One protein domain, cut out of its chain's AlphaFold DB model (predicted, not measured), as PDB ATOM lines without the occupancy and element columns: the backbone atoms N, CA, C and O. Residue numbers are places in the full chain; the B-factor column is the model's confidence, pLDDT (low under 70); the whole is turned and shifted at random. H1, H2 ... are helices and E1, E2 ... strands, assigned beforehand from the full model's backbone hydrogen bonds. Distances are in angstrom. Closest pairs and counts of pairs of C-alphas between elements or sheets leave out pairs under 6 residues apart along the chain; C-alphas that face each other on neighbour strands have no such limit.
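What this domain is: This is residues 11 to 28 and 36 to 213 of the 214 residues of an uncharacterized protein of Nitrosomonas oligotropha (UniProt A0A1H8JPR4). A twisted sheet of five strands, E7 E4 E3 E8 E9, is covered on one face by the long helices H2 and H7 and on the other by the short H4; H1 crosses H2 and reaches H7. Beyond one end of the sheet lie H3 and two small hairpins, E1 E2 and E5 E6. The printed part has 196 residues, with seven named helices and nine named strands in the order H1 H2 H3 E1 E2 E3 E4 E5 E6 E7 H4 E8 H5 H6 E9 H7. The large sheet is mixed, the class is mixed, and the whole is compact, with a radius of gyration of the C-alphas of 16.9 A and spans of 50 by 37 by 29 A.

Where its parts are: The large sheet holds E7, residues 135 to 139, E4, 107 to 112, E3, 94 to 99, E8, 157 to 161, and E9, 187 to 191. H2, residues 37 to 56, is 27.6 A long; H7, 193 to 211, 27.3 A; H3, 63 to 77, 20.6 A; H1, 11 to 25, 20.4 A. H4 is residues 142 to 149, H5 164 to 168, H6 178 to 183, E1 78 to 80, E2 88 to 90, E5 120 to 123 and E6 126 to 129. C-alpha 11 is at (192.363, 182.595, 233.378) and C-alpha 211 at (193.307, 183.048, 220.050).

How they stand to each other: E3 and E8 are parallel, with N 159 and O 96 at 2.8 A, within hydrogen-bond range; antiparallel are E7 and E4, N 109 and O 138 at 2.8 A, E4 and E3, N 95 and O 110 at 2.8 A, and E8 and E9, N 158 and O 190 at 2.8 A. H2 is on the sheet at a height of 8.0 A, along E7 at 7 degrees on the local plane; their closest C-alphas, Ala 46 and Thr 137, are 5.0 A apart. On the same face are H7, at a height of 11.2 A, across E8 at 64 degrees on the local plane, and H5; H6 only grazes the sheet. H4 is on the opposite face, at a height of 9.2 A; E7, H4, E8 form a split strand-helix-strand unit, two parallel strands joined through a helix with E4 and E3 between them, its crossover right-handed. H1 touches H2, about perpendicular at 78 degrees, closest at the C-alphas of Gly 19 and Met 48, 5.2 A. Residues 72 to 76 of H3 touch H7 at a shallow tilt of 19 degrees, opposite ways, closest at the C-alphas of Asn 76 and Ile 202, 6.0 A. The hairpin E1 and E2 has N 79 and O 89 at 2.8 A, and the hairpin E5 and E6 has N 121 and O 128 at 2.8 A. Each O i to N i+4 pair is within hydrogen-bond range in H2 to H7, and 10 of 11 in H1.

The domain as a whole: The two C-alphas farthest apart, those of Pro 124 and Glu 184, are 53.8 A apart. Residues 29 to 35 are not printed, and C-alphas 28 and 36 are 13.6 A apart across the cut; of the links printed whole, none is long. Mean pLDDT of the printed part is 82.4, with 31 residues under 70, among them 11 to 28.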
ATOM      1  N   GLY A  11     193.407 181.969 234.197       62.94
ATOM      2  CA  GLY A  11     192.363 182.595 233.378       62.94
ATOM      3  C   GLY A  11     191.724 183.849 233.994       62.94
ATOM      4  O   GLY A  11     191.170 184.664 233.261       62.94
ATOM      5  N   ILE A  12     191.836 184.060 235.313       66.38
ATOM      6  CA  ILE A  12     191.365 185.299 235.963       66.38
ATOM      7  C   ILE A  12     192.148 186.511 235.450       66.38
ATOM      8  O   ILE A  12     191.555 187.550 235.161       66.38
ATOM      9  N   HIS A  13     193.470 186.365 235.304       68.62
ATOM     10  CA  HIS A  13     194.324 187.413 234.745       68.62
ATOM     11  C   HIS A  13     193.880 187.770 233.330       68.62
ATOM     12  O   HIS A  13     193.748 188.949 233.021       68.62
ATOM     13  N   TYR A  14     193.551 186.763 232.517       67.75
ATOM     14  CA  TYR A  14     193.091 186.988 231.155       67.75
ATOM     15  C   TYR A  14     191.774 187.766 231.091       67.75
ATOM     16  O   TYR A  14     191.692 188.718 230.332       67.75
ATOM     17  N   ILE A  15     190.766 187.441 231.911       68.88
ATOM     18  CA  ILE A  15     189.500 188.206 231.922       68.88
ATOM     19  C   ILE A  15     189.757 189.682 232.243       68.88
ATOM     20  O   ILE A  15     189.206 190.564 231.589       68.88
ATOM     21  N   LEU A  16     190.602 189.945 233.242       68.81
ATOM     22  CA  LEU A  16     190.941 191.304 233.656       68.81
ATOM     23  C   LEU A  16     191.731 192.033 232.568       68.81
ATOM     24  O   LEU A  16     191.383 193.150 232.199       68.81
ATOM     25  N   LYS A  17     192.752 191.374 232.017       68.44
ATOM     26  CA  LYS A  17     193.598 191.897 230.949       68.44
ATOM     27  C   LYS A  17     192.793 192.175 229.683       68.44
ATOM     28  O   LYS A  17     192.858 193.285 229.184       68.44
ATOM     29  N   SER A  18     192.010 191.219 229.190       64.00
ATOM     30  CA  SER A  18     191.156 191.405 228.014       64.00
ATOM     31  C   SER A  18     190.118 192.494 228.235       64.00
ATOM     32  O   SER A  18     189.862 193.263 227.320       64.00
ATOM     33  N   GLY A  19     189.559 192.606 229.445       61.47
ATOM     34  CA  GLY A  19     188.680 193.719 229.802       61.47
ATOM     35  C   GLY A  19     189.367 195.084 229.677       61.47
ATOM     36  O   GLY A  19     188.738 196.029 229.210       61.47
ATOM     37  N   ILE A  20     190.648 195.178 230.045       64.25
ATOM     38  CA  ILE A  20     191.457 196.403 229.931       64.25
ATOM     39  C   ILE A  20     191.884 196.652 228.475       64.25
ATOM     40  O   ILE A  20     191.588 197.709 227.930       64.25
ATOM     41  N   GLU A  21     192.520 195.678 227.817       62.34
ATOM     42  CA  GLU A  21     193.057 195.802 226.450       62.34
ATOM     43  C   GLU A  21     191.969 196.076 225.408       62.34
ATOM     44  O   GLU A  21     192.151 196.917 224.530       62.34
ATOM     45  N   LEU A  22     190.819 195.399 225.496       58.06
ATOM     46  CA  LEU A  22     189.712 195.663 224.577       58.06
ATOM     47  C   LEU A  22     189.130 197.071 224.795       58.06
ATOM     48  O   LEU A  22     188.640 197.682 223.849       58.06
ATOM     49  N   GLY A  23     189.185 197.592 226.022       55.00
ATOM     50  CA  GLY A  23     188.735 198.946 226.325       55.00
ATOM     51  C   GLY A  23     189.738 200.029 225.899       55.00
ATOM     52  O   GLY A  23     189.348 201.142 225.547       55.00
ATOM     53  N   GLU A  24     191.033 199.710 225.856       56.25
ATOM     54  CA  GLU A  24     192.044 200.564 225.219       56.25
ATOM     55  C   GLU A  24     191.891 200.579 223.688       56.25
ATOM     56  O   GLU A  24     192.026 201.636 223.071       56.25
ATOM     57  N   ALA A  25     191.546 199.437 223.080       52.53
ATOM     58  CA  ALA A  25     191.352 199.303 221.634       52.53
ATOM     59  C   ALA A  25     190.134 200.081 221.093       52.53
ATOM     60  O   ALA A  25     190.162 200.522 219.946       52.53
ATOM     61  N   ASP A  26     189.098 200.290 221.913       52.12
ATOM     62  CA  ASP A  26     187.908 201.091 221.571       52.12
ATOM     63  C   ASP A  26     188.068 202.590 221.916       52.12
ATOM     64  O   ASP A  26     187.131 203.380 221.820       52.12
ATOM     65  N   GLY A  27     189.262 203.014 222.357       46.34
ATOM     66  CA  GLY A  27     189.579 204.413 222.671       46.34
ATOM     67  C   GLY A  27     188.902 204.969 223.931       46.34
ATOM     68  O   GLY A  27     189.158 206.112 224.305       46.34
ATOM     69  N   THR A  28     188.084 204.171 224.622       51.72
ATOM     70  CA  THR A  28     187.344 204.566 225.830       51.72
ATOM     71  C   THR A  28     188.209 204.604 227.092       51.72
ATOM     72  O   THR A  28     187.856 205.305 228.039       51.72
ATOM     73  N   MET A  36     188.234 210.141 239.445       53.44
ATOM     74  CA  MET A  36     187.293 209.633 238.435       53.44
ATOM     75  C   MET A  36     187.762 208.307 237.790       53.44
ATOM     76  O   MET A  36     186.963 207.649 237.127       53.44
ATOM     77  N   GLU A  37     189.027 207.895 237.989       67.69
ATOM     78  CA  GLU A  37     189.601 206.677 237.389       67.69
ATOM     79  C   GLU A  37     188.844 205.418 237.755       67.69
ATOM     80  O   GLU A  37     188.574 204.625 236.868       67.69
ATOM     81  N   GLY A  38     188.537 205.180 239.032       72.00
ATOM     82  CA  GLY A  38     188.058 203.856 239.410       72.00
ATOM     83  C   GLY A  38     186.591 203.640 239.082       72.00
ATOM     84  O   GLY A  38     186.256 202.551 238.631       72.00
ATOM     85  N   THR A  39     185.745 204.675 239.143       80.38
ATOM     86  CA  THR A  39     184.373 204.587 238.615       80.38
ATOM     87  C   THR A  39     184.378 204.369 237.104       80.38
ATOM     88  O   THR A  39     183.628 203.537 236.597       80.38
ATOM     89  N   MET A  40     185.235 205.085 236.365       78.44
ATOM     90  CA  MET A  40     185.322 204.917 234.912       78.44
ATOM     91  C   MET A  40     185.973 203.590 234.516       78.44
ATOM     92  O   MET A  40     185.512 202.951 233.576       78.44
ATOM     93  N   LEU A  41     186.968 203.120 235.268       82.00
ATOM     94  CA  LEU A  41     187.559 201.792 235.127       82.00
ATOM     95  C   LEU A  41     186.527 200.705 235.436       82.00
ATOM     96  O   LEU A  41     186.429 199.741 234.684       82.00
ATOM     97  N   ALA A  42     185.719 200.874 236.485       86.75
ATOM     98  CA  ALA A  42     184.644 199.953 236.830       86.75
ATOM     99  C   ALA A  42     183.606 199.878 235.712       86.75
ATOM    100  O   ALA A  42     183.268 198.787 235.253       86.75
ATOM    101  N   ALA A  43     183.132 201.033 235.240       83.62
ATOM    102  CA  ALA A  43     182.182 201.120 234.139       83.62
ATOM    103  C   ALA A  43     182.754 200.505 232.854       83.62
ATOM    104  O   ALA A  43     182.088 199.685 232.222       83.62
ATOM    105  N   GLY A  44     184.002 200.835 232.510       79.25
ATOM    106  CA  GLY A  44     184.715 200.271 231.368       79.25
ATOM    107  C   GLY A  44     184.815 198.753 231.471       79.25
ATOM    108  O   GLY A  44     184.311 198.044 230.608       79.25
ATOM    109  N   MET A  45     185.361 198.229 232.568       83.19
ATOM    110  CA  MET A  45     185.463 196.786 232.794       83.19
ATOM    111  C   MET A  45     184.101 196.087 232.748       83.19
ATOM    112  O   MET A  45     183.986 195.027 232.133       83.19
ATOM    113  N   ALA A  46     183.060 196.669 233.351       86.94
ATOM    114  CA  ALA A  46     181.711 196.120 233.305       86.94
ATOM    115  C   ALA A  46     181.208 196.002 231.857       86.94
ATOM    116  O   ALA A  46     180.763 194.924 231.445       86.94
ATOM    117  N   VAL A  47     181.319 197.075 231.070       81.75
ATOM    118  CA  VAL A  47     180.927 197.087 229.654       81.75
ATOM    119  C   VAL A  47     181.747 196.076 228.855       81.75
ATOM    120  O   VAL A  47     181.166 195.267 228.135       81.75
ATOM    121  N   MET A  48     183.068 196.046 229.026       78.31
ATOM    122  CA  MET A  48     183.953 195.177 228.248       78.31
ATOM    123  C   MET A  48     183.749 193.698 228.545       78.31
ATOM    124  O   MET A  48     183.721 192.890 227.621       78.31
ATOM    125  N   ILE A  49     183.531 193.326 229.807       82.00
ATOM    126  CA  ILE A  49     183.174 191.949 230.162       82.00
ATOM    127  C   ILE A  49     181.856 191.570 229.479       82.00
ATOM    128  O   ILE A  49     181.770 190.519 228.844       82.00
ATOM    129  N   LYS A  50     180.843 192.443 229.539       82.19
ATOM    130  CA  LYS A  50     179.547 192.195 228.897       82.19
ATOM    131  C   LYS A  50     179.675 192.036 227.380       82.19
ATOM    132  O   LYS A  50     179.127 191.087 226.823       82.19
ATOM    133  N   LEU A  51     180.420 192.922 226.721       74.06
ATOM    134  CA  LEU A  51     180.672 192.862 225.280       74.06
ATOM    135  C   LEU A  51     181.507 191.638 224.889       74.06
ATOM    136  O   LEU A  51     181.180 190.984 223.903       74.06
ATOM    137  N   GLY A  52     182.527 191.283 225.671       75.25
ATOM    138  CA  GLY A  52     183.383 190.122 225.421       75.25
ATOM    139  C   GLY A  52     182.598 188.810 225.413       75.25
ATOM    140  O   GLY A  52     182.707 188.025 224.471       75.25
ATOM    141  N   PHE A  53     181.726 188.597 226.404       76.69
ATOM    142  CA  PHE A  53     180.805 187.454 226.390       76.69
ATOM    143  C   PHE A  53     179.755 187.564 225.282       76.69
ATOM    144  O   PHE A  53     179.432 186.558 224.653       76.69
ATOM    145  N   GLY A  54     179.265 188.774 224.997       73.88
ATOM    146  CA  GLY A  54     178.379 189.027 223.864       73.88
ATOM    147  C   GLY A  54     178.990 188.588 222.532       73.88
ATOM    148  O   GLY A  54     178.300 187.959 221.740       73.88
ATOM    149  N   PHE A  55     180.280 188.851 222.304       72.44
ATOM    150  CA  PHE A  55     181.004 188.456 221.093       72.44
ATOM    151  C   PHE A  55     181.246 186.945 221.022       72.44
ATOM    152  O   PHE A  55     180.915 186.319 220.019       72.44
ATOM    153  N   LEU A  56     181.768 186.348 222.099       72.62
ATOM    154  CA  LEU A  56     182.078 184.912 222.154       72.62
ATOM    155  C   LEU A  56     180.849 184.022 221.965       72.62
ATOM    156  O   LEU A  56     180.968 182.875 221.539       72.62
ATOM    157  N   ILE A  57     179.680 184.552 222.318       72.31
ATOM    158  CA  ILE A  57     178.432 183.804 222.353       72.31
ATOM    159  C   ILE A  57     177.436 184.311 221.300       72.31
ATOM    160  O   ILE A  57     176.320 183.805 221.193       72.31
ATOM    161  N   ASN A  58     177.841 185.267 220.461       71.25
ATOM    162  CA  ASN A  58     177.038 185.668 219.320       71.25
ATOM    163  C   ASN A  58     176.964 184.492 218.332       71.25
ATOM    164  O   ASN A  58     178.007 184.063 217.827       71.25
ATOM    165  N   PRO A  59     175.764 183.982 218.002       61.22
ATOM    166  CA  PRO A  59     175.637 182.914 217.019       61.22
ATOM    167  C   PRO A  59     176.113 183.329 215.614       61.22
ATOM    168  O   PRO A  59     176.318 182.470 214.760       61.22
ATOM    169  N   GLY A  60     176.344 184.624 215.377       64.50
ATOM    170  CA  GLY A  60     176.842 185.145 214.112       64.50
ATOM    171  C   GLY A  60     175.846 184.932 212.972       64.50
ATOM    172  O   GLY A  60     174.675 184.625 213.183       64.50
ATOM    173  N   LEU A  61     176.318 185.109 211.736       61.34
ATOM    174  CA  LEU A  61     175.507 184.889 210.529       61.34
ATOM    175  C   LEU A  61     175.693 183.481 209.940       61.34
ATOM    176  O   LEU A  61     175.057 183.149 208.941       61.34
ATOM    177  N   SER A  62     176.573 182.658 210.521       74.12
ATOM    178  CA  SER A  62     176.918 181.332 210.001       74.12
ATOM    179  C   SER A  62     176.643 180.219 211.010       74.12
ATOM    180  O   SER A  62     176.838 180.375 212.213       74.12
ATOM    181  N   GLU A  63     176.272 179.039 210.510       77.62
ATOM    182  CA  GLU A  63     176.024 177.855 211.343       77.62
ATOM    183  C   GLU A  63     177.271 177.426 212.145       77.62
ATOM    184  O   GLU A  63     177.165 176.925 213.264       77.62
ATOM    185  N   SER A  64     178.471 177.651 211.597       80.25
ATOM    186  CA  SER A  64     179.732 177.359 212.290       80.25
ATOM    187  C   SER A  64     179.932 178.255 213.517       80.25
ATOM    188  O   SER A  64     180.298 177.755 214.581       80.25
ATOM    189  N   GLN A  65     179.646 179.556 213.402       76.25
ATOM    190  CA  GLN A  65     179.710 180.492 214.529       76.25
ATOM    191  C   GLN A  65     178.651 180.159 215.584       76.25
ATOM    192  O   GLN A  65     178.981 180.098 216.766       76.25
ATOM    193  N   ALA A  66     177.434 179.810 215.160       78.25
ATOM    194  CA  ALA A  66     176.372 179.377 216.063       78.25
ATOM    195  C   ALA A  66     176.767 178.127 216.861       78.25
ATOM    196  O   ALA A  66     176.580 178.081 218.077       78.25
ATOM    197  N   LYS A  67     177.395 177.137 216.211       83.19
ATOM    198  CA  LYS A  67     177.915 175.937 216.887       83.19
ATOM    199  C   LYS A  67     179.047 176.260 217.861       83.19
ATOM    200  O   LYS A  67     179.059 175.709 218.958       83.19
ATOM    201  N   LYS A  68     179.979 177.147 217.495       83.44
ATOM    202  CA  LYS A  68     181.064 177.584 218.394       83.44
ATOM    203  C   LYS A  68     180.516 178.297 219.634       83.44
ATOM    204  O   LYS A  68     180.907 177.946 220.743       83.44
ATOM    205  N   ALA A  69     179.579 179.228 219.451       83.19
ATOM    206  CA  ALA A  69     178.914 179.951 220.534       83.19
ATOM    207  C   ALA A  69     178.154 179.003 221.475       83.19
ATOM    208  O   ALA A  69     178.323 179.065 222.694       83.19
ATOM    209  N   GLN A  70     177.383 178.069 220.911       87.38
ATOM    210  CA  GLN A  70     176.663 177.054 221.680       87.38
ATOM    211  C   GLN A  70     177.624 176.153 222.466       87.38
ATOM    212  O   GLN A  70     177.427 175.937 223.659       87.38
ATOM    213  N   HIS A  71     178.699 175.674 221.834       88.88
ATOM    214  CA  HIS A  71     179.681 174.813 222.492       88.88
ATOM    215  C   HIS A  71     180.424 175.541 223.619       88.88
ATOM    216  O   HIS A  71     180.608 174.990 224.705       88.88
ATOM    217  N   PHE A  72     180.805 176.802 223.394       88.38
ATOM    218  CA  PHE A  72     181.377 177.642 224.440       88.38
ATOM    219  C   PHE A  72     180.406 177.776 225.615       88.38
ATOM    220  O   PHE A  72     180.807 177.584 226.764       88.38
ATOM    221  N   PHE A  73     179.131 178.064 225.347       91.31
ATOM    222  CA  PHE A  73     178.126 178.206 226.392       91.31
ATOM    223  C   PHE A  73     177.917 176.908 227.183       91.31
ATOM    224  O   PHE A  73     177.940 176.926 228.412       91.31
ATOM    225  N   GLU A  74     177.790 175.771 226.503       91.50
ATOM    226  CA  GLU A  74     177.601 174.463 227.136       91.50
ATOM    227  C   GLU A  74     178.770 174.084 228.046       91.50
ATOM    228  O   GLU A  74     178.563 173.738 229.207       91.50
ATOM    229  N   ASN A  75     180.005 174.235 227.566       90.75
ATOM    230  CA  ASN A  75     181.199 173.899 228.343       90.75
ATOM    231  C   ASN A  75     181.367 174.786 229.585       90.75
ATOM    232  O   ASN A  75     181.910 174.362 230.610       90.75
ATOM    233  N   ASN A  76     180.923 176.041 229.498       89.69
ATOM    234  CA  ASN A  76     181.161 177.029 230.541       89.69
ATOM    235  C   ASN A  76     179.993 177.192 231.505       89.69
ATOM    236  O   ASN A  76     180.236 177.444 232.681       89.69
ATOM    237  N   PHE A  77     178.751 177.011 231.076       94.06
ATOM    238  CA  PHE A  77     177.595 177.407 231.877       94.06
ATOM    239  C   PHE A  77     176.584 176.294 232.095       94.06
ATOM    240  O   PHE A  77     175.832 176.379 233.059       94.06
ATOM    241  N   VAL A  78     176.577 175.236 231.283       94.12
ATOM    242  CA  VAL A  78     175.632 174.127 231.450       94.12
ATOM    243  C   VAL A  78     176.186 173.106 232.437       94.12
ATOM    244  O   VAL A  78     177.318 172.639 232.326       94.12
ATOM    245  N   ILE A  79     175.364 172.733 233.412       93.06
ATOM    246  CA  ILE A  79     175.659 171.689 234.387       93.06
ATOM    247  C   ILE A  79     174.597 170.607 234.235       93.06
ATOM    248  O   ILE A  79     173.406 170.858 234.419       93.06
ATOM    249  N   LYS A  80     175.038 169.392 233.911       92.19
ATOM    250  CA  LYS A  80     174.164 168.217 233.911       92.19
ATOM    251  C   LYS A  80     173.901 167.816 235.356       92.19
ATOM    252  O   LYS A  80     174.842 167.506 236.085       92.19
ATOM    253  N   ASP A  81     172.640 167.843 235.756       90.69
ATOM    254  CA  ASP A  81     172.217 167.540 237.118       90.69
ATOM    255  C   ASP A  81     170.960 166.660 237.077       90.69
ATOM    256  O   ASP A  81     169.890 167.147 236.720       90.69
ATOM    257  N   PRO A  82     171.059 165.363 237.411       90.56
ATOM    258  CA  PRO A  82     169.918 164.454 237.349       90.56
ATOM    259  C   PRO A  82     168.831 164.779 238.386       90.56
ATOM    260  O   PRO A  82     167.738 164.225 238.299       90.56
ATOM    261  N   ASN A  83     169.110 165.655 239.358       91.69
ATOM    262  CA  ASN A  83     168.181 165.983 240.438       91.69
ATOM    263  C   ASN A  83     167.262 167.170 240.119       91.69
ATOM    264  O   ASN A  83     166.393 167.492 240.927       91.69
ATOM    265  N   VAL A  84     167.436 167.833 238.970       89.19
ATOM    266  CA  VAL A  84     166.576 168.945 238.536       89.19
ATOM    267  C   VAL A  84     165.736 168.549 237.325       89.19
ATOM    268  O   VAL A  84     166.143 167.729 236.498       89.19
ATOM    269  N   ALA A  85     164.546 169.140 237.201       83.19
ATOM    270  CA  ALA A  85     163.677 168.916 236.051       83.19
ATOM    271  C   ALA A  85     164.408 169.278 234.745       83.19
ATOM    272  O   ALA A  85     165.028 170.332 234.637       83.19
ATOM    273  N   GLY A  86     164.367 168.378 233.760       84.44
ATOM    274  CA  GLY A  86     165.100 168.547 232.500       84.44
ATOM    275  C   GLY A  86     166.592 168.197 232.565       84.44
ATOM    276  O   GLY A  86     167.267 168.276 231.542       84.44
ATOM    277  N   GLY A  87     167.115 167.776 233.722       90.56
ATOM    278  CA  GLY A  87     168.481 167.260 233.857       90.56
ATOM    279  C   GLY A  87     169.587 168.312 233.712       90.56
ATOM    280  O   GLY A  87     170.761 167.957 233.583       90.56
ATOM    281  N   ILE A  88     169.224 169.596 233.663       91.88
ATOM    282  CA  ILE A  88     170.117 170.713 233.359       91.88
ATOM    283  C   ILE A  88     169.879 171.840 234.360       91.88
ATOM    284  O   ILE A  88     168.752 172.285 234.554       91.88
ATOM    285  N   ARG A  89     170.968 172.353 234.930       93.06
ATOM    286  CA  ARG A  89     171.014 173.658 235.597       93.06
ATOM    287  C   ARG A  89     172.123 174.509 234.995       93.06
ATOM    288  O   ARG A  89     173.030 173.985 234.346       93.06
ATOM    289  N   TYR A  90     172.077 175.811 235.236       94.50
ATOM    290  CA  TYR A  90     173.091 176.740 234.748       94.50
ATOM    291  C   TYR A  90     174.004 177.204 235.884       94.50
ATOM    292  O   TYR A  90     173.612 177.229 237.050       94.50
ATOM    293  N   TYR A  91     175.249 177.537 235.562       94.94
ATOM    294  CA  TYR A  91     176.161 178.163 236.512       94.94
ATOM    295  C   TYR A  91     175.738 179.616 236.762       94.94
ATOM    296  O   TYR A  91     175.807 180.440 235.849       94.94
ATOM    297  N   GLN A  92     175.341 179.917 238.002       94.44
ATOM    298  CA  GLN A  92     174.800 181.217 238.411       94.44
ATOM    299  C   GLN A  92     175.683 181.942 239.438       94.44
ATOM    300  O   GLN A  92     175.223 182.314 240.512       94.44
ATOM    301  N   GLY A  93     176.980 182.084 239.150       94.69
ATOM    302  CA  GLY A  93     177.915 182.735 240.074       94.69
ATOM    303  C   GLY A  93     177.826 184.263 240.080       94.69
ATOM    304  O   GLY A  93     177.735 184.873 239.013       94.69
ATOM    305  N   LYS A  94     177.945 184.865 241.269       96.19
ATOM    306  CA  LYS A  94     178.000 186.313 241.523       96.19
ATOM    307  C   LYS A  94     179.378 186.704 242.058       96.19
ATOM    308  O   LYS A  94     179.796 186.244 243.119       96.19
ATOM    309  N   ILE A  95     180.100 187.532 241.313       94.62
ATOM    310  CA  ILE A  95     181.499 187.871 241.587       94.62
ATOM    311  C   ILE A  95     181.648 189.380 241.702       94.62
ATOM    312  O   ILE A  95     181.322 190.100 240.764       94.62
ATOM    313  N   LEU A  96     182.189 189.851 242.823       95.38
ATOM    314  CA  LEU A  96     182.523 191.256 243.030       95.38
ATOM    315  C   LEU A  96     184.032 191.465 242.894       95.38
ATOM    316  O   LEU A  96     184.819 190.936 243.679       95.38
ATOM    317  N   ILE A  97     184.441 192.258 241.911       92.81
ATOM    318  CA  ILE A  97     185.813 192.745 241.771       92.81
ATOM    319  C   ILE A  97     185.848 194.157 242.337       92.81
ATOM    320  O   ILE A  97     185.115 195.014 241.856       92.81
ATOM    321  N   ARG A  98     186.687 194.418 243.339       93.44
ATOM    322  CA  ARG A  98     186.815 195.765 243.910       93.44
ATOM    323  C   ARG A  98     188.228 196.123 244.334       93.44
ATOM    324  O   ARG A  98     189.094 195.254 244.372       93.44
ATOM    325  N   THR A  99     188.466 197.377 244.692       92.81
ATOM    326  CA  THR A  99     189.697 197.813 245.369       92.81
ATOM    327  C   THR A  99     189.499 197.919 246.883       92.81
ATOM    328  O   THR A  99     188.382 198.041 247.383       92.81
ATOM    329  N   ARG A 100     190.600 197.815 247.641       92.19
ATOM    330  CA  ARG A 100     190.629 198.011 249.105       92.19
ATOM    331  C   ARG A 100     190.929 199.450 249.498       92.19
ATOM    332  O   ARG A 100     190.639 199.838 250.626       92.19
ATOM    333  N   LYS A 101     191.584 200.205 248.614       90.38
ATOM    334  CA  LYS A 101     191.908 201.609 248.837       90.38
ATOM    335  C   LYS A 101     190.605 202.425 248.840       90.38
ATOM    336  O   LYS A 101     189.900 202.399 247.838       90.38
ATOM    337  N   PRO A 102     190.274 203.115 249.945       86.38
ATOM    338  CA  PRO A 102     189.067 203.931 250.012       86.38
ATOM    339  C   PRO A 102     189.089 205.058 248.980       86.38
ATOM    340  O   PRO A 102     190.154 205.632 248.733       86.38
ATOM    341  N   GLN A 103     187.912 205.430 248.470       85.19
ATOM    342  CA  GLN A 103     187.706 206.475 247.458       85.19
ATOM    343  C   GLN A 103     188.371 206.168 246.111       85.19
ATOM    344  O   GLN A 103     188.612 207.082 245.319       85.19
ATOM    345  N   ASP A 104     188.722 204.902 245.874       85.75
ATOM    346  CA  ASP A 104     189.088 204.459 244.536       85.75
ATOM    347  C   ASP A 104     187.819 204.202 243.714       85.75
ATOM    348  O   ASP A 104     187.912 204.271 242.501       85.75
ATOM    349  N   ASP A 105     186.653 203.922 244.319       85.69
ATOM    350  CA  ASP A 105     185.371 203.722 243.612       85.69
ATOM    351  C   ASP A 105     185.424 202.704 242.455       85.69
ATOM    352  O   ASP A 105     184.636 202.748 241.508       85.69
ATOM    353  N   MET A 106     186.347 201.745 242.542       90.62
ATOM    354  CA  MET A 106     186.467 200.643 241.599       90.62
ATOM    355  C   MET A 106     185.755 199.419 242.164       90.62
ATOM    356  O   MET A 106     186.325 198.687 242.972       90.62
ATOM    357  N   ASN A 107     184.507 199.207 241.739       94.06
ATOM    358  CA  ASN A 107     183.683 198.067 242.136       94.06
ATOM    359  C   ASN A 107     182.866 197.571 240.934       94.06
ATOM    360  O   ASN A 107     182.068 198.316 240.372       94.06
ATOM    361  N   VAL A 108     183.041 196.307 240.554       94.38
ATOM    362  CA  VAL A 108     182.347 195.668 239.431       94.38
ATOM    363  C   VAL A 108     181.725 194.368 239.900       94.38
ATOM    364  O   VAL A 108     182.431 193.431 240.276       94.38
ATOM    365  N   LEU A 109     180.401 194.300 239.847       96.25
ATOM    366  CA  LEU A 109     179.644 193.082 240.080       96.25
ATOM    367  C   LEU A 109     179.401 192.372 238.751       96.25
ATOM    368  O   LEU A 109     178.930 192.976 237.793       96.25
ATOM    369  N   ILE A 110     179.710 191.082 238.706       94.88
ATOM    370  CA  ILE A 110     179.499 190.194 237.565       94.88
ATOM    371  C   ILE A 110     178.545 189.098 238.022       94.88
ATOM    372  O   ILE A 110     178.831 188.407 238.997       94.88
ATOM    373  N   LYS A 111     177.435 188.898 237.315       95.88
ATOM    374  CA  LYS A 111     176.512 187.784 237.560       95.88
ATOM    375  C   LYS A 111     176.420 186.942 236.297       95.88
ATOM    376  O   LYS A 111     176.130 187.468 235.223       95.88
ATOM    377  N   PHE A 112     176.671 185.646 236.425       94.88
ATOM    378  CA  PHE A 112     176.496 184.685 235.339       94.88
ATOM    379  C   PHE A 112     175.094 184.090 235.378       94.88
ATOM    380  O   PHE A 112     174.578 183.823 236.458       94.88
ATOM    381  N   CYS A 113     174.493 183.892 234.205       94.62
ATOM    382  CA  CYS A 113     173.150 183.345 234.000       94.62
ATOM    383  C   CYS A 113     172.130 183.801 235.070       94.62
ATOM    384  O   CYS A 113     171.502 182.950 235.707       94.62
ATOM    385  N   PRO A 114     171.992 185.115 235.340       94.88
ATOM    386  CA  PRO A 114     171.180 185.597 236.459       94.88
ATOM    387  C   PRO A 114     169.705 185.203 236.325       94.88
ATOM    388  O   PRO A 114     169.049 184.986 237.338       94.88
ATOM    389  N   ASP A 115     169.219 185.053 235.090       94.44
ATOM    390  CA  ASP A 115     167.881 184.561 234.770       94.44
ATOM    391  C   ASP A 115     167.966 183.406 233.749       94.44
ATOM    392  O   ASP A 115     168.167 183.649 232.554       94.44
ATOM    393  N   PRO A 116     167.833 182.143 234.201       91.62
ATOM    394  CA  PRO A 116     167.837 180.971 233.331       91.62
ATOM    395  C   PRO A 116     166.772 180.974 232.229       91.62
ATOM    396  O   PRO A 116     167.014 180.421 231.154       91.62
ATOM    397  N   GLU A 117     165.616 181.597 232.467       90.31
ATOM    398  CA  GLU A 117     164.517 181.629 231.497       90.31
ATOM    399  C   GLU A 117     164.839 182.570 230.328       90.31
ATOM    400  O   GLU A 117     164.497 182.290 229.178       90.31
ATOM    401  N   ALA A 118     165.591 183.642 230.592       92.50
ATOM    402  CA  ALA A 118     166.022 184.603 229.581       92.50
ATOM    403  C   ALA A 118     167.206 184.127 228.719       92.50
ATOM    404  O   ALA A 118     167.516 184.770 227.709       92.50
ATOM    405  N   LEU A 119     167.868 183.017 229.082       91.31
ATOM    406  CA  LEU A 119     169.046 182.497 228.371       91.31
ATOM    407  C   LEU A 119     168.756 182.115 226.923       91.31
ATOM    408  O   LEU A 119     169.679 182.048 226.117       91.31
ATOM    409  N   TYR A 120     167.495 181.869 226.578       89.75
ATOM    410  CA  TYR A 120     167.114 181.504 225.227       89.75
ATOM    411  C   TYR A 120     165.940 182.336 224.739       89.75
ATOM    412  O   TYR A 120     164.934 182.476 225.426       89.75
ATOM    413  N   ILE A 121     166.041 182.798 223.501       87.88
ATOM    414  CA  ILE A 121     164.968 183.489 222.797       87.88
ATOM    415  C   ILE A 121     164.349 182.571 221.746       87.88
ATOM    416  O   ILE A 121     165.026 181.762 221.106       87.88
ATOM    417  N   GLN A 122     163.037 182.695 221.571       86.94
ATOM    418  CA  GLN A 122     162.332 182.057 220.467       86.94
ATOM    419  C   GLN A 122     162.475 182.929 219.224       86.94
ATOM    420  O   GLN A 122     162.144 184.112 219.246       86.94
ATOM    421  N   THR A 123     162.957 182.337 218.138       81.38
ATOM    422  CA  THR A 123     163.054 182.987 216.829       81.38
ATOM    423  C   THR A 123     162.215 182.214 215.810       81.38
ATOM    424  O   THR A 123     161.914 181.038 216.039       81.38
ATOM    425  N   PRO A 124     161.871 182.806 214.651       79.44
ATOM    426  CA  PRO A 124     161.210 182.077 213.565       79.44
ATOM    427  C   PRO A 124     161.981 180.837 213.076       79.44
ATOM    428  O   PRO A 124     161.395 179.955 212.459       79.44
ATOM    429  N   PHE A 125     163.282 180.757 213.370       76.69
ATOM    430  CA  PHE A 125     164.169 179.653 213.000       76.69
ATOM    431  C   PHE A 125     164.439 178.685 214.165       76.69
ATOM    432  O   PHE A 125     165.321 177.833 214.071       76.69
ATOM    433  N   GLY A 126     163.691 178.808 215.266       80.56
ATOM    434  CA  GLY A 126     163.808 177.973 216.458       80.56
ATOM    435  C   GLY A 126     164.391 178.703 217.669       80.56
ATOM    436  O   GLY A 126     164.569 179.924 217.681       80.56
ATOM    437  N   ARG A 127     164.672 177.930 218.721       84.25
ATOM    438  CA  ARG A 127     165.235 178.425 219.980       84.25
ATOM    439  C   ARG A 127     166.715 178.750 219.793       84.25
ATOM    440  O   ARG A 127     167.490 177.879 219.408       84.25
ATOM    441  N   GLN A 128     167.100 179.983 220.096       83.69
ATOM    442  CA  GLN A 128     168.483 180.445 220.016       83.69
ATOM    443  C   GLN A 128     168.947 180.975 221.364       83.69
ATOM    444  O   GLN A 128     168.146 181.437 222.177       83.69
ATOM    445  N   LEU A 129     170.248 180.881 221.604       87.25
ATOM    446  CA  LEU A 129     170.875 181.421 222.798       87.25
ATOM    447  C   LEU A 129     170.809 182.954 222.774       87.25
ATOM    448  O   LEU A 129     170.980 183.567 221.722       87.25
ATOM    449  N   ASN A 130     170.557 183.562 223.929       87.31
ATOM    450  CA  ASN A 130     170.514 185.005 224.121       87.31
ATOM    451  C   ASN A 130     171.825 185.482 224.766       87.31
ATOM    452  O   ASN A 130     171.974 185.364 225.986       87.31
ATOM    453  N   PRO A 131     172.772 186.054 224.000       80.88
ATOM    454  CA  PRO A 131     174.081 186.425 224.535       80.88
ATOM    455  C   PRO A 131     173.986 187.465 225.659       80.88
ATOM    456  O   PRO A 131     174.784 187.450 226.594       80.88
ATOM    457  N   ALA A 132     172.972 188.336 225.608       84.38
ATOM    458  CA  ALA A 132     172.770 189.395 226.591       84.38
ATOM    459  C   ALA A 132     172.284 188.886 227.961       84.38
ATOM    460  O   ALA A 132     172.368 189.629 228.937       84.38
ATOM    461  N   ALA A 133     171.787 187.647 228.045       90.19
ATOM    462  CA  ALA A 133     171.284 187.048 229.284       90.19
ATOM    463  C   ALA A 133     172.331 186.205 230.035       90.19
ATOM    464  O   ALA A 133     172.075 185.743 231.144       90.19
ATOM    465  N   ILE A 134     173.512 185.986 229.449       90.69
ATOM    466  CA  ILE A 134     174.526 185.073 230.002       90.69
ATOM    467  C   ILE A 134     175.367 185.749 231.072       90.69
ATOM    468  O   ILE A 134     175.762 185.110 232.047       90.69
ATOM    469  N   VAL A 135     175.647 187.036 230.898       91.62
ATOM    470  CA  VAL A 135     176.377 187.824 231.881       91.62
ATOM    471  C   VAL A 135     175.711 189.180 232.048       91.62
ATOM    472  O   VAL A 135     175.418 189.878 231.077       91.62
ATOM    473  N   THR A 136     175.498 189.574 233.297       93.25
ATOM    474  CA  THR A 136     175.183 190.957 233.648       93.25
ATOM    475  C   THR A 136     176.330 191.525 234.452       93.25
ATOM    476  O   THR A 136     176.882 190.853 235.325       93.25
ATOM    477  N   THR A 137     176.675 192.767 234.157       92.19
ATOM    478  CA  THR A 137     177.744 193.487 234.829       92.19
ATOM    479  C   THR A 137     177.230 194.837 235.294       92.19
ATOM    480  O   THR A 137     176.455 195.489 234.595       92.19
ATOM    481  N   GLU A 138     177.647 195.236 236.487       93.94
ATOM    482  CA  GLU A 138     177.226 196.478 237.126       93.94
ATOM    483  C   GLU A 138     178.458 197.135 237.753       93.94
ATOM    484  O   GLU A 138     179.175 196.497 238.526       93.94
ATOM    485  N   ALA A 139     178.719 198.396 237.406       92.06
ATOM    486  CA  ALA A 139     179.666 199.223 238.143       92.06
ATOM    487  C   ALA A 139     178.933 199.823 239.345       92.06
ATOM    488  O   ALA A 139     177.879 200.435 239.178       92.06
ATOM    489  N   LEU A 140     179.471 199.610 240.540       93.88
ATOM    490  CA  LEU A 140     178.829 199.976 241.798       93.88
ATOM    491  C   LEU A 140     179.573 201.131 242.467       93.88
ATOM    492  O   LEU A 140     180.805 201.200 242.427       93.88
ATOM    493  N   SER A 141     178.834 201.993 243.159       91.62
ATOM    494  CA  SER A 141     179.435 202.900 244.141       91.62
ATOM    495  C   SER A 141     180.030 202.118 245.320       91.62
ATOM    496  O   SER A 141     179.623 200.986 245.600       91.62
ATOM    497  N   GLU A 142     180.951 202.726 246.076       91.62
ATOM    498  CA  GLU A 142     181.481 202.106 247.303       91.62
ATOM    499  C   GLU A 142     180.382 201.740 248.309       91.62
ATOM    500  O   GLU A 142     180.427 200.672 248.914       91.62
ATOM    501  N   THR A 143     179.348 202.577 248.445       92.25
ATOM    502  CA  THR A 143     178.244 202.317 249.384       92.25
ATOM    503  C   THR A 143     177.420 201.095 248.970       92.25
ATOM    504  O   THR A 143     177.015 200.295 249.816       92.25
ATOM    505  N   GLU A 144     177.175 200.921 247.671       94.81
ATOM    506  CA  GLU A 144     176.482 199.742 247.150       94.81
ATOM    507  C   GLU A 144     177.334 198.484 247.293       94.81
ATOM    508  O   GLU A 144     176.820 197.457 247.740       94.81
ATOM    509  N   ALA A 145     178.627 198.575 246.971       93.94
ATOM    510  CA  ALA A 145     179.573 197.476 247.123       93.94
ATOM    511  C   ALA A 145     179.677 197.021 248.587       93.94
ATOM    512  O   ALA A 145     179.619 195.826 248.858       93.94
ATOM    513  N   ASP A 146     179.734 197.957 249.537       93.38
ATOM    514  CA  ASP A 146     179.771 197.663 250.973       93.38
ATOM    515  C   ASP A 146     178.481 197.016 251.482       93.38
ATOM    516  O   ASP A 146     178.524 196.154 252.363       93.38
ATOM    517  N   ARG A 147     177.322 197.421 250.947       94.12
ATOM    518  CA  ARG A 147     176.037 196.790 251.270       94.12
ATOM    519  C   ARG A 147     175.999 195.353 250.758       94.12
ATOM    520  O   ARG A 147     175.649 194.454 251.513       94.12
ATOM    521  N   ILE A 148     176.356 195.161 249.491       92.44
ATOM    522  CA  ILE A 148     176.335 193.864 248.809       92.44
ATOM    523  C   ILE A 148     177.340 192.892 249.437       92.44
ATOM    524  O   ILE A 148     177.023 191.730 249.654       92.44
ATOM    525  N   GLU A 149     178.522 193.375 249.817       89.25
ATOM    526  CA  GLU A 149     179.550 192.582 250.494       89.25
ATOM    527  C   GLU A 149     179.064 191.952 251.814       89.25
ATOM    528  O   GLU A 149     179.532 190.881 252.205       89.25
ATOM    529  N   ARG A 150     178.131 192.609 252.510       88.38
ATOM    530  CA  ARG A 150     177.573 192.121 253.779       88.38
ATOM    531  C   ARG A 150     176.429 191.125 253.588       88.38
ATOM    532  O   ARG A 150     176.004 190.532 254.578       88.38
ATOM    533  N   ASP A 151     175.943 190.941 252.362       88.75
ATOM    534  CA  ASP A 151     174.877 189.998 252.042       88.75
ATOM    535  C   ASP A 151     175.446 188.755 251.330       88.75
ATOM    536  O   ASP A 151     175.834 188.827 250.160       88.75
ATOM    537  N   PRO A 152     175.475 187.586 251.998       79.69
ATOM    538  CA  PRO A 152     175.993 186.359 251.399       79.69
ATOM    539  C   PRO A 152     175.159 185.859 250.209       79.69
ATOM    540  O   PRO A 152     175.619 184.977 249.492       79.69
ATOM    541  N   ASN A 153     173.952 186.390 249.983       88.81
ATOM    542  CA  ASN A 153     173.139 186.047 248.818       88.81
ATOM    543  C   ASN A 153     173.454 186.917 247.599       88.81
ATOM    544  O   ASN A 153     173.060 186.561 246.488       88.81
ATOM    545  N   GLU A 154     174.131 188.052 247.771       91.50
ATOM    546  CA  GLU A 154     174.406 188.996 246.685       91.50
ATOM    547  C   GLU A 154     175.775 188.757 246.031       91.50
ATOM    548  O   GLU A 154     175.942 189.058 244.846       91.50
ATOM    549  N   VAL A 155     176.735 188.161 246.752       93.81
ATOM    550  CA  VAL A 155     178.083 187.845 246.248       93.81
ATOM    551  C   VAL A 155     178.558 186.476 246.732       93.81
ATOM    552  O   VAL A 155     178.702 186.242 247.927       93.81
ATOM    553  N   ASP A 156     178.915 185.605 245.785       94.44
ATOM    554  CA  ASP A 156     179.503 184.293 246.075       94.44
ATOM    555  C   ASP A 156     181.025 184.369 246.239       94.44
ATOM    556  O   ASP A 156     181.627 183.603 246.994       94.44
ATOM    557  N   LEU A 157     181.671 185.272 245.494       93.19
ATOM    558  CA  LEU A 157     183.122 185.431 245.451       93.19
ATOM    559  C   LEU A 157     183.501 186.901 245.334       93.19
ATOM    560  O   LEU A 157     182.996 187.624 244.481       93.19
ATOM    561  N   MET A 158     184.483 187.315 246.118       93.44
ATOM    562  CA  MET A 158     185.011 188.664 246.065       93.44
ATOM    563  C   MET A 158     186.516 188.668 245.845       93.44
ATOM    564  O   MET A 158     187.262 187.989 246.551       93.44
ATOM    565  N   ILE A 159     186.947 189.473 244.878       92.00
ATOM    566  CA  ILE A 159     188.340 189.684 244.494       92.00
ATOM    567  C   ILE A 159     188.665 191.148 244.788       92.00
ATOM    568  O   ILE A 159     188.224 192.049 244.078       92.00
ATOM    569  N   ARG A 160     189.415 191.394 245.864       92.81
ATOM    570  CA  ARG A 160     189.792 192.734 246.314       92.81
ATOM    571  C   ARG A 160     191.232 193.057 245.933       92.81
ATOM    572  O   ARG A 160     192.167 192.559 246.558       92.81
ATOM    573  N   PHE A 161     191.426 193.916 244.949       91.88
ATOM    574  CA  PHE A 161     192.729 194.467 244.597       91.88
ATOM    575  C   PHE A 161     193.188 195.512 245.610       91.88
ATOM    576  O   PHE A 161     192.389 196.112 246.325       91.88
ATOM    577  N   LYS A 162     194.498 195.728 245.716       92.44
ATOM    578  CA  LYS A 162     195.077 196.756 246.586       92.44
ATOM    579  C   LYS A 162     194.528 198.149 246.244       92.44
ATOM    580  O   LYS A 162     194.038 198.829 247.138       92.44
ATOM    581  N   ASP A 163     194.575 198.514 244.970       88.94
ATOM    582  CA  ASP A 163     194.175 199.803 244.399       88.94
ATOM    583  C   ASP A 163     193.915 199.636 242.887       88.94
ATOM    584  O   ASP A 163     194.115 198.547 242.334       88.94
ATOM    585  N   THR A 164     193.451 200.691 242.211       84.69
ATOM    586  CA  THR A 164     193.236 200.687 240.747       84.69
ATOM    587  C   THR A 164     194.511 200.366 239.968       84.69
ATOM    588  O   THR A 164     194.468 199.656 238.964       84.69
ATOM    589  N   GLN A 165     195.668 200.811 240.460       83.19
ATOM    590  CA  GLN A 165     196.968 200.577 239.830       83.19
ATOM    591  C   GLN A 165     197.361 199.096 239.845       83.19
ATOM    592  O   GLN A 165     197.947 198.606 238.882       83.19
ATOM    593  N   ALA A 166     196.988 198.347 240.883       85.50
ATOM    594  CA  ALA A 166     197.173 196.900 240.924       85.50
ATOM    595  C   ALA A 166     196.350 196.165 239.852       85.50
ATOM    596  O   ALA A 166     196.783 195.111 239.395       85.50
ATOM    597  N   ILE A 167     195.196 196.711 239.443       80.69
ATOM    598  CA  ILE A 167     194.366 196.174 238.353       80.69
ATOM    599  C   ILE A 167     194.973 196.546 236.998       80.69
ATOM    600  O   ILE A 167     195.230 195.667 236.179       80.69
ATOM    601  N   LEU A 168     195.263 197.831 236.776       76.25
ATOM    602  CA  LEU A 168     195.853 198.327 235.525       76.25
ATOM    603  C   LEU A 168     197.223 197.694 235.249       76.25
ATOM    604  O   LEU A 168     197.525 197.284 234.129       76.25
ATOM    605  N   GLY A 169     198.030 197.514 236.295       74.19
ATOM    606  CA  GLY A 169     199.336 196.865 236.225       74.19
ATOM    607  C   GLY A 169     199.294 195.404 235.764       74.19
ATOM    608  O   GLY A 169     200.338 194.862 235.400       74.19
ATOM    609  N   LEU A 170     198.120 194.757 235.728       74.56
ATOM    610  CA  LEU A 170     197.976 193.409 235.169       74.56
ATOM    611  C   LEU A 170     198.178 193.385 233.654       74.56
ATOM    612  O   LEU A 170     198.738 192.409 233.149       74.56
ATOM    613  N   ALA A 171     197.786 194.446 232.939       65.25
ATOM    614  CA  ALA A 171     197.971 194.539 231.491       65.25
ATOM    615  C   ALA A 171     199.463 194.483 231.116       65.25
ATOM    616  O   ALA A 171     199.862 193.738 230.221       65.25
ATOM    617  N   GLY A 172     200.309 195.171 231.893       62.06
ATOM    618  CA  GLY A 172     201.766 195.174 231.728       62.06
ATOM    619  C   GLY A 172     202.488 193.922 232.243       62.06
ATOM    620  O   GLY A 172     203.704 193.813 232.088       62.06
ATOM    621  N   ARG A 173     201.778 192.967 232.861       70.69
ATOM    622  CA  ARG A 173     202.363 191.749 233.454       70.69
ATOM    623  C   ARG A 173     201.700 190.485 232.888       70.69
ATOM    624  O   ARG A 173     201.013 189.783 233.622       70.69
ATOM    625  N   PRO A 174     201.920 190.136 231.607       63.12
ATOM    626  CA  PRO A 174     201.209 189.042 230.933       63.12
ATOM    627  C   PRO A 174     201.451 187.643 231.522       63.12
ATOM    628  O   PRO A 174     200.686 186.730 231.230       63.12
ATOM    629  N   ASN A 175     202.493 187.475 232.343       67.19
ATOM    630  CA  ASN A 175     202.891 186.194 232.932       67.19
ATOM    631  C   ASN A 175     202.686 186.143 234.457       67.19
ATOM    632  O   ASN A 175     203.213 185.238 235.102       67.19
ATOM    633  N   VAL A 176     202.002 187.128 235.057       69.69
ATOM    634  CA  VAL A 176     201.791 187.133 236.511       69.69
ATOM    635  C   VAL A 176     200.701 186.131 236.888       69.69
ATOM    636  O   VAL A 176     199.562 186.223 236.434       69.69
ATOM    637  N   ASP A 177     201.054 185.166 237.733       71.62
ATOM    638  CA  ASP A 177     200.087 184.261 238.352       71.62
ATOM    639  C   ASP A 177     199.390 184.975 239.523       71.62
ATOM    640  O   ASP A 177     199.985 185.777 240.245       71.62
ATOM    641  N   VAL A 178     198.122 184.662 239.763       70.00
ATOM    642  CA  VAL A 178     197.368 185.166 240.911       70.00
ATOM    643  C   VAL A 178     198.008 184.732 242.237       70.00
ATOM    644  O   VAL A 178     197.940 185.482 243.207       70.00
ATOM    645  N   ALA A 179     198.707 183.589 242.293       73.38
ATOM    646  CA  ALA A 179     199.514 183.233 243.465       73.38
ATOM    647  C   ALA A 179     200.600 184.287 243.758       73.38
ATOM    648  O   ALA A 179     200.796 184.678 244.910       73.38
ATOM    649  N   GLN A 180     201.252 184.809 242.717       77.31
ATOM    650  CA  GLN A 180     202.209 185.904 242.845       77.31
ATOM    651  C   GLN A 180     201.516 187.203 243.282       77.31
ATOM    652  O   GLN A 180     202.016 187.879 244.177       77.31
ATOM    653  N   LEU A 181     200.332 187.516 242.741       81.50
ATOM    654  CA  LEU A 181     199.542 188.680 243.173       81.50
ATOM    655  C   LEU A 181     199.139 188.604 244.656       81.50
ATOM    656  O   LEU A 181     199.101 189.632 245.335       81.50
ATOM    657  N   LEU A 182     198.847 187.406 245.173       81.88
ATOM    658  CA  LEU A 182     198.571 187.180 246.595       81.88
ATOM    659  C   LEU A 182     199.828 187.389 247.451       81.88
ATOM    660  O   LEU A 182     199.762 188.090 248.459       81.88
ATOM    661  N   ILE A 183     200.968 186.813 247.044       83.50
ATOM    662  CA  ILE A 183     202.257 186.944 247.752       83.50
ATOM    663  C   ILE A 183     202.698 188.412 247.814       83.50
ATOM    664  O   ILE A 183     203.160 188.879 248.852       83.50
ATOM    665  N   GLU A 184     202.502 189.161 246.730       86.25
ATOM    666  CA  GLU A 184     202.800 190.594 246.649       86.25
ATOM    667  C   GLU A 184     201.750 191.471 247.368       86.25
ATOM    668  O   GLU A 184     201.866 192.699 247.373       86.25
ATOM    669  N   ASN A 185     200.720 190.868 247.984       86.62
ATOM    670  CA  ASN A 185     199.593 191.553 248.629       86.62
ATOM    671  C   ASN A 185     198.900 192.567 247.691       86.62
ATOM    672  O   ASN A 185     198.397 193.610 248.122       86.62
ATOM    673  N   LEU A 186     198.869 192.258 246.392       87.56
ATOM    674  CA  LEU A 186     198.167 193.034 245.369       87.56
ATOM    675  C   LEU A 186     196.693 192.650 245.272       87.56
ATOM    676  O   LEU A 186     195.888 193.479 244.856       87.56
ATOM    677  N   VAL A 187     196.327 191.436 245.691       89.19
ATOM    678  CA  VAL A 187     194.943 190.952 245.695       89.19
ATOM    679  C   VAL A 187     194.625 190.194 246.984       89.19
ATOM    680  O   VAL A 187     195.503 189.614 247.615       89.19
ATOM    681  N   GLN A 188     193.359 190.207 247.387       90.88
ATOM    682  CA  GLN A 188     192.784 189.374 248.439       90.88
ATOM    683  C   GLN A 188     191.503 188.742 247.916       90.88
ATOM    684  O   GLN A 188     190.751 189.383 247.188       90.88
ATOM    685  N   ILE A 189     191.241 187.490 248.284       89.31
ATOM    686  CA  ILE A 189     190.110 186.738 247.743       89.31
ATOM    687  C   ILE A 189     189.341 186.107 248.892       89.31
ATOM    688  O   ILE A 189     189.933 185.487 249.774       89.31
ATOM    689  N   THR A 190     188.027 186.298 248.896       89.88
ATOM    690  CA  THR A 190     187.130 185.811 249.950       89.88
ATOM    691  C   THR A 190     185.832 185.289 249.348       89.88
ATOM    692  O   THR A 190     185.386 185.808 248.328       89.88
ATOM    693  N   GLY A 191     185.205 184.309 249.996       88.56
ATOM    694  CA  GLY A 191     183.966 183.682 249.530       88.56
ATOM    695  C   GLY A 191     184.177 182.230 249.108       88.56
ATOM    696  O   GLY A 191     185.091 181.553 249.581       88.56
ATOM    697  N   ASN A 192     183.314 181.739 248.225       86.88
ATOM    698  CA  ASN A 192     183.312 180.357 247.776       86.88
ATOM    699  C   ASN A 192     184.372 180.121 246.684       86.88
ATOM    700  O   ASN A 192     184.217 180.506 245.523       86.88
ATOM    701  N   PHE A 193     185.436 179.402 247.052       81.50
ATOM    702  CA  PHE A 193     186.533 179.033 246.152       81.50
ATOM    703  C   PHE A 193     186.088 178.234 244.914       81.50
ATOM    704  O   PHE A 193     186.752 178.301 243.884       81.50
ATOM    705  N   GLY A 194     184.954 177.527 244.950       85.81
ATOM    706  CA  GLY A 194     184.402 176.850 243.771       85.81
ATOM    707  C   GLY A 194     184.080 177.820 242.627       85.81
ATOM    708  O   GLY A 194     184.404 177.545 241.469       85.81
ATOM    709  N   HIS A 195     183.536 178.997 242.950       89.75
ATOM    710  CA  HIS A 195     183.279 180.050 241.961       89.75
ATOM    711  C   HIS A 195     184.573 180.618 241.398       89.75
ATOM    712  O   HIS A 195     184.620 180.999 240.233       89.75
ATOM    713  N   MET A 196     185.644 180.617 242.189       85.62
ATOM    714  CA  MET A 196     186.949 181.065 241.732       85.62
ATOM    715  C   MET A 196     187.532 180.134 240.668       85.62
ATOM    716  O   MET A 196     187.975 180.604 239.620       85.62
ATOM    717  N   PHE A 197     187.485 178.819 240.900       84.56
ATOM    718  CA  PHE A 197     187.898 177.838 239.894       84.56
ATOM    719  C   PHE A 197     187.057 177.958 238.631       84.56
ATOM    720  O   PHE A 197     187.599 177.964 237.526       84.56
ATOM    721  N   LYS A 198     185.739 178.108 238.787       88.94
ATOM    722  CA  LYS A 198     184.833 178.242 237.650       88.94
ATOM    723  C   LYS A 198     185.090 179.521 236.857       88.94
ATOM    724  O   LYS A 198     185.182 179.455 235.637       88.94
ATOM    725  N   PHE A 199     185.265 180.655 237.529       86.00
ATOM    726  CA  PHE A 199     185.589 181.936 236.902       86.00
ATOM    727  C   PHE A 199     186.927 181.890 236.164       86.00
ATOM    728  O   PHE A 199     187.020 182.323 235.019       86.00
ATOM    729  N   GLY A 200     187.944 181.280 236.775       82.25
ATOM    730  CA  GLY A 200     189.233 181.072 236.128       82.25
ATOM    731  C   GLY A 200     189.163 180.128 234.921       82.25
ATOM    732  O   GLY A 200     189.782 180.409 233.898       82.25
ATOM    733  N   ALA A 201     188.375 179.050 234.991       84.69
ATOM    734  CA  ALA A 201     188.148 178.149 233.858       84.69
ATOM    735  C   ALA A 201     187.418 178.849 232.704       84.69
ATOM    736  O   ALA A 201     187.814 178.702 231.549       84.69
ATOM    737  N   ILE A 202     186.406 179.665 233.020       85.44
ATOM    738  CA  ILE A 202     185.740 180.526 232.038       85.44
ATOM    739  C   ILE A 202     186.773 181.443 231.381       85.44
ATOM    740  O   ILE A 202     186.839 181.495 230.159       85.44
ATOM    741  N   GLY A 203     187.639 182.092 232.162       80.75
ATOM    742  CA  GLY A 203     188.678 182.974 231.629       80.75
ATOM    743  C   GLY A 203     189.679 182.284 230.706       80.75
ATOM    744  O   GLY A 203     190.020 182.824 229.658       80.75
ATOM    745  N   MET A 204     190.092 181.058 231.035       80.19
ATOM    746  CA  MET A 204     190.946 180.247 230.160       80.19
ATOM    747  C   MET A 204     190.234 179.891 228.849       80.19
ATOM    748  O   MET A 204     190.829 179.942 227.775       80.19
ATOM    749  N   ASN A 205     188.944 179.564 228.913       82.25
ATOM    750  CA  ASN A 205     188.158 179.264 227.721       82.25
ATOM    751  C   ASN A 205     187.943 180.509 226.851       82.25
ATOM    752  O   ASN A 205     188.010 180.400 225.630       82.25
ATOM    753  N   VAL A 206     187.740 181.687 227.457       78.06
ATOM    754  CA  VAL A 206     187.725 182.985 226.752       78.06
ATOM    755  C   VAL A 206     189.070 183.196 226.049       78.06
ATOM    756  O   VAL A 206     189.088 183.494 224.859       78.06
ATOM    757  N   GLN A 207     190.191 182.952 226.736       76.31
ATOM    758  CA  GLN A 207     191.531 183.066 226.154       76.31
ATOM    759  C   GLN A 207     191.737 182.167 224.944       76.31
ATOM    760  O   GLN A 207     192.267 182.613 223.928       76.31
ATOM    761  N   MET A 208     191.355 180.898 225.052       78.56
ATOM    762  CA  MET A 208     191.477 179.960 223.940       78.56
ATOM    763  C   MET A 208     190.591 180.382 222.771       78.56
ATOM    764  O   MET A 208     191.070 180.424 221.646       78.56
ATOM    765  N   ALA A 209     189.346 180.778 223.043       74.81
ATOM    766  CA  ALA A 209     188.431 181.218 222.001       74.81
ATOM    767  C   ALA A 209     188.938 182.473 221.275       74.81
ATOM    768  O   ALA A 209     188.850 182.536 220.057       74.81
ATOM    769  N   MET A 210     189.516 183.447 221.986       69.25
ATOM    770  CA  MET A 210     190.055 184.667 221.375       69.25
ATOM    771  C   MET A 210     191.330 184.439 220.553       69.25
ATOM    772  O   MET A 210     191.542 185.157 219.580       69.25
ATOM    773  N   LYS A 211     192.156 183.439 220.889       70.12
ATOM    774  CA  LYS A 211     193.307 183.048 220.050       70.12
ATOM    775  C   LYS A 211     192.893 182.534 218.673       70.12
ATOM    776  O   LYS A 211     193.686 182.623 217.751       70.12
ATOM    777  N   ASP A 212     191.675 182.019 218.531       61.19
ATOM    778  CA  ASP A 212     191.156 181.570 217.236       61.19
ATOM    779  C   ASP A 212     190.625 182.735 216.374       61.19
ATOM    780  O   ASP A 212     190.270 182.525 215.212       61.19
ATOM    781  N   PHE A 213     190.523 183.947 216.938       54.53
ATOM    782  CA  PHE A 213     190.059 185.159 216.250       54.53
ATOM    783  C   PHE A 213     191.188 186.127 215.855       54.53
ATOM    784  O   PHE A 213     190.940 186.996 215.019       54.53
TER     785      PHE A 213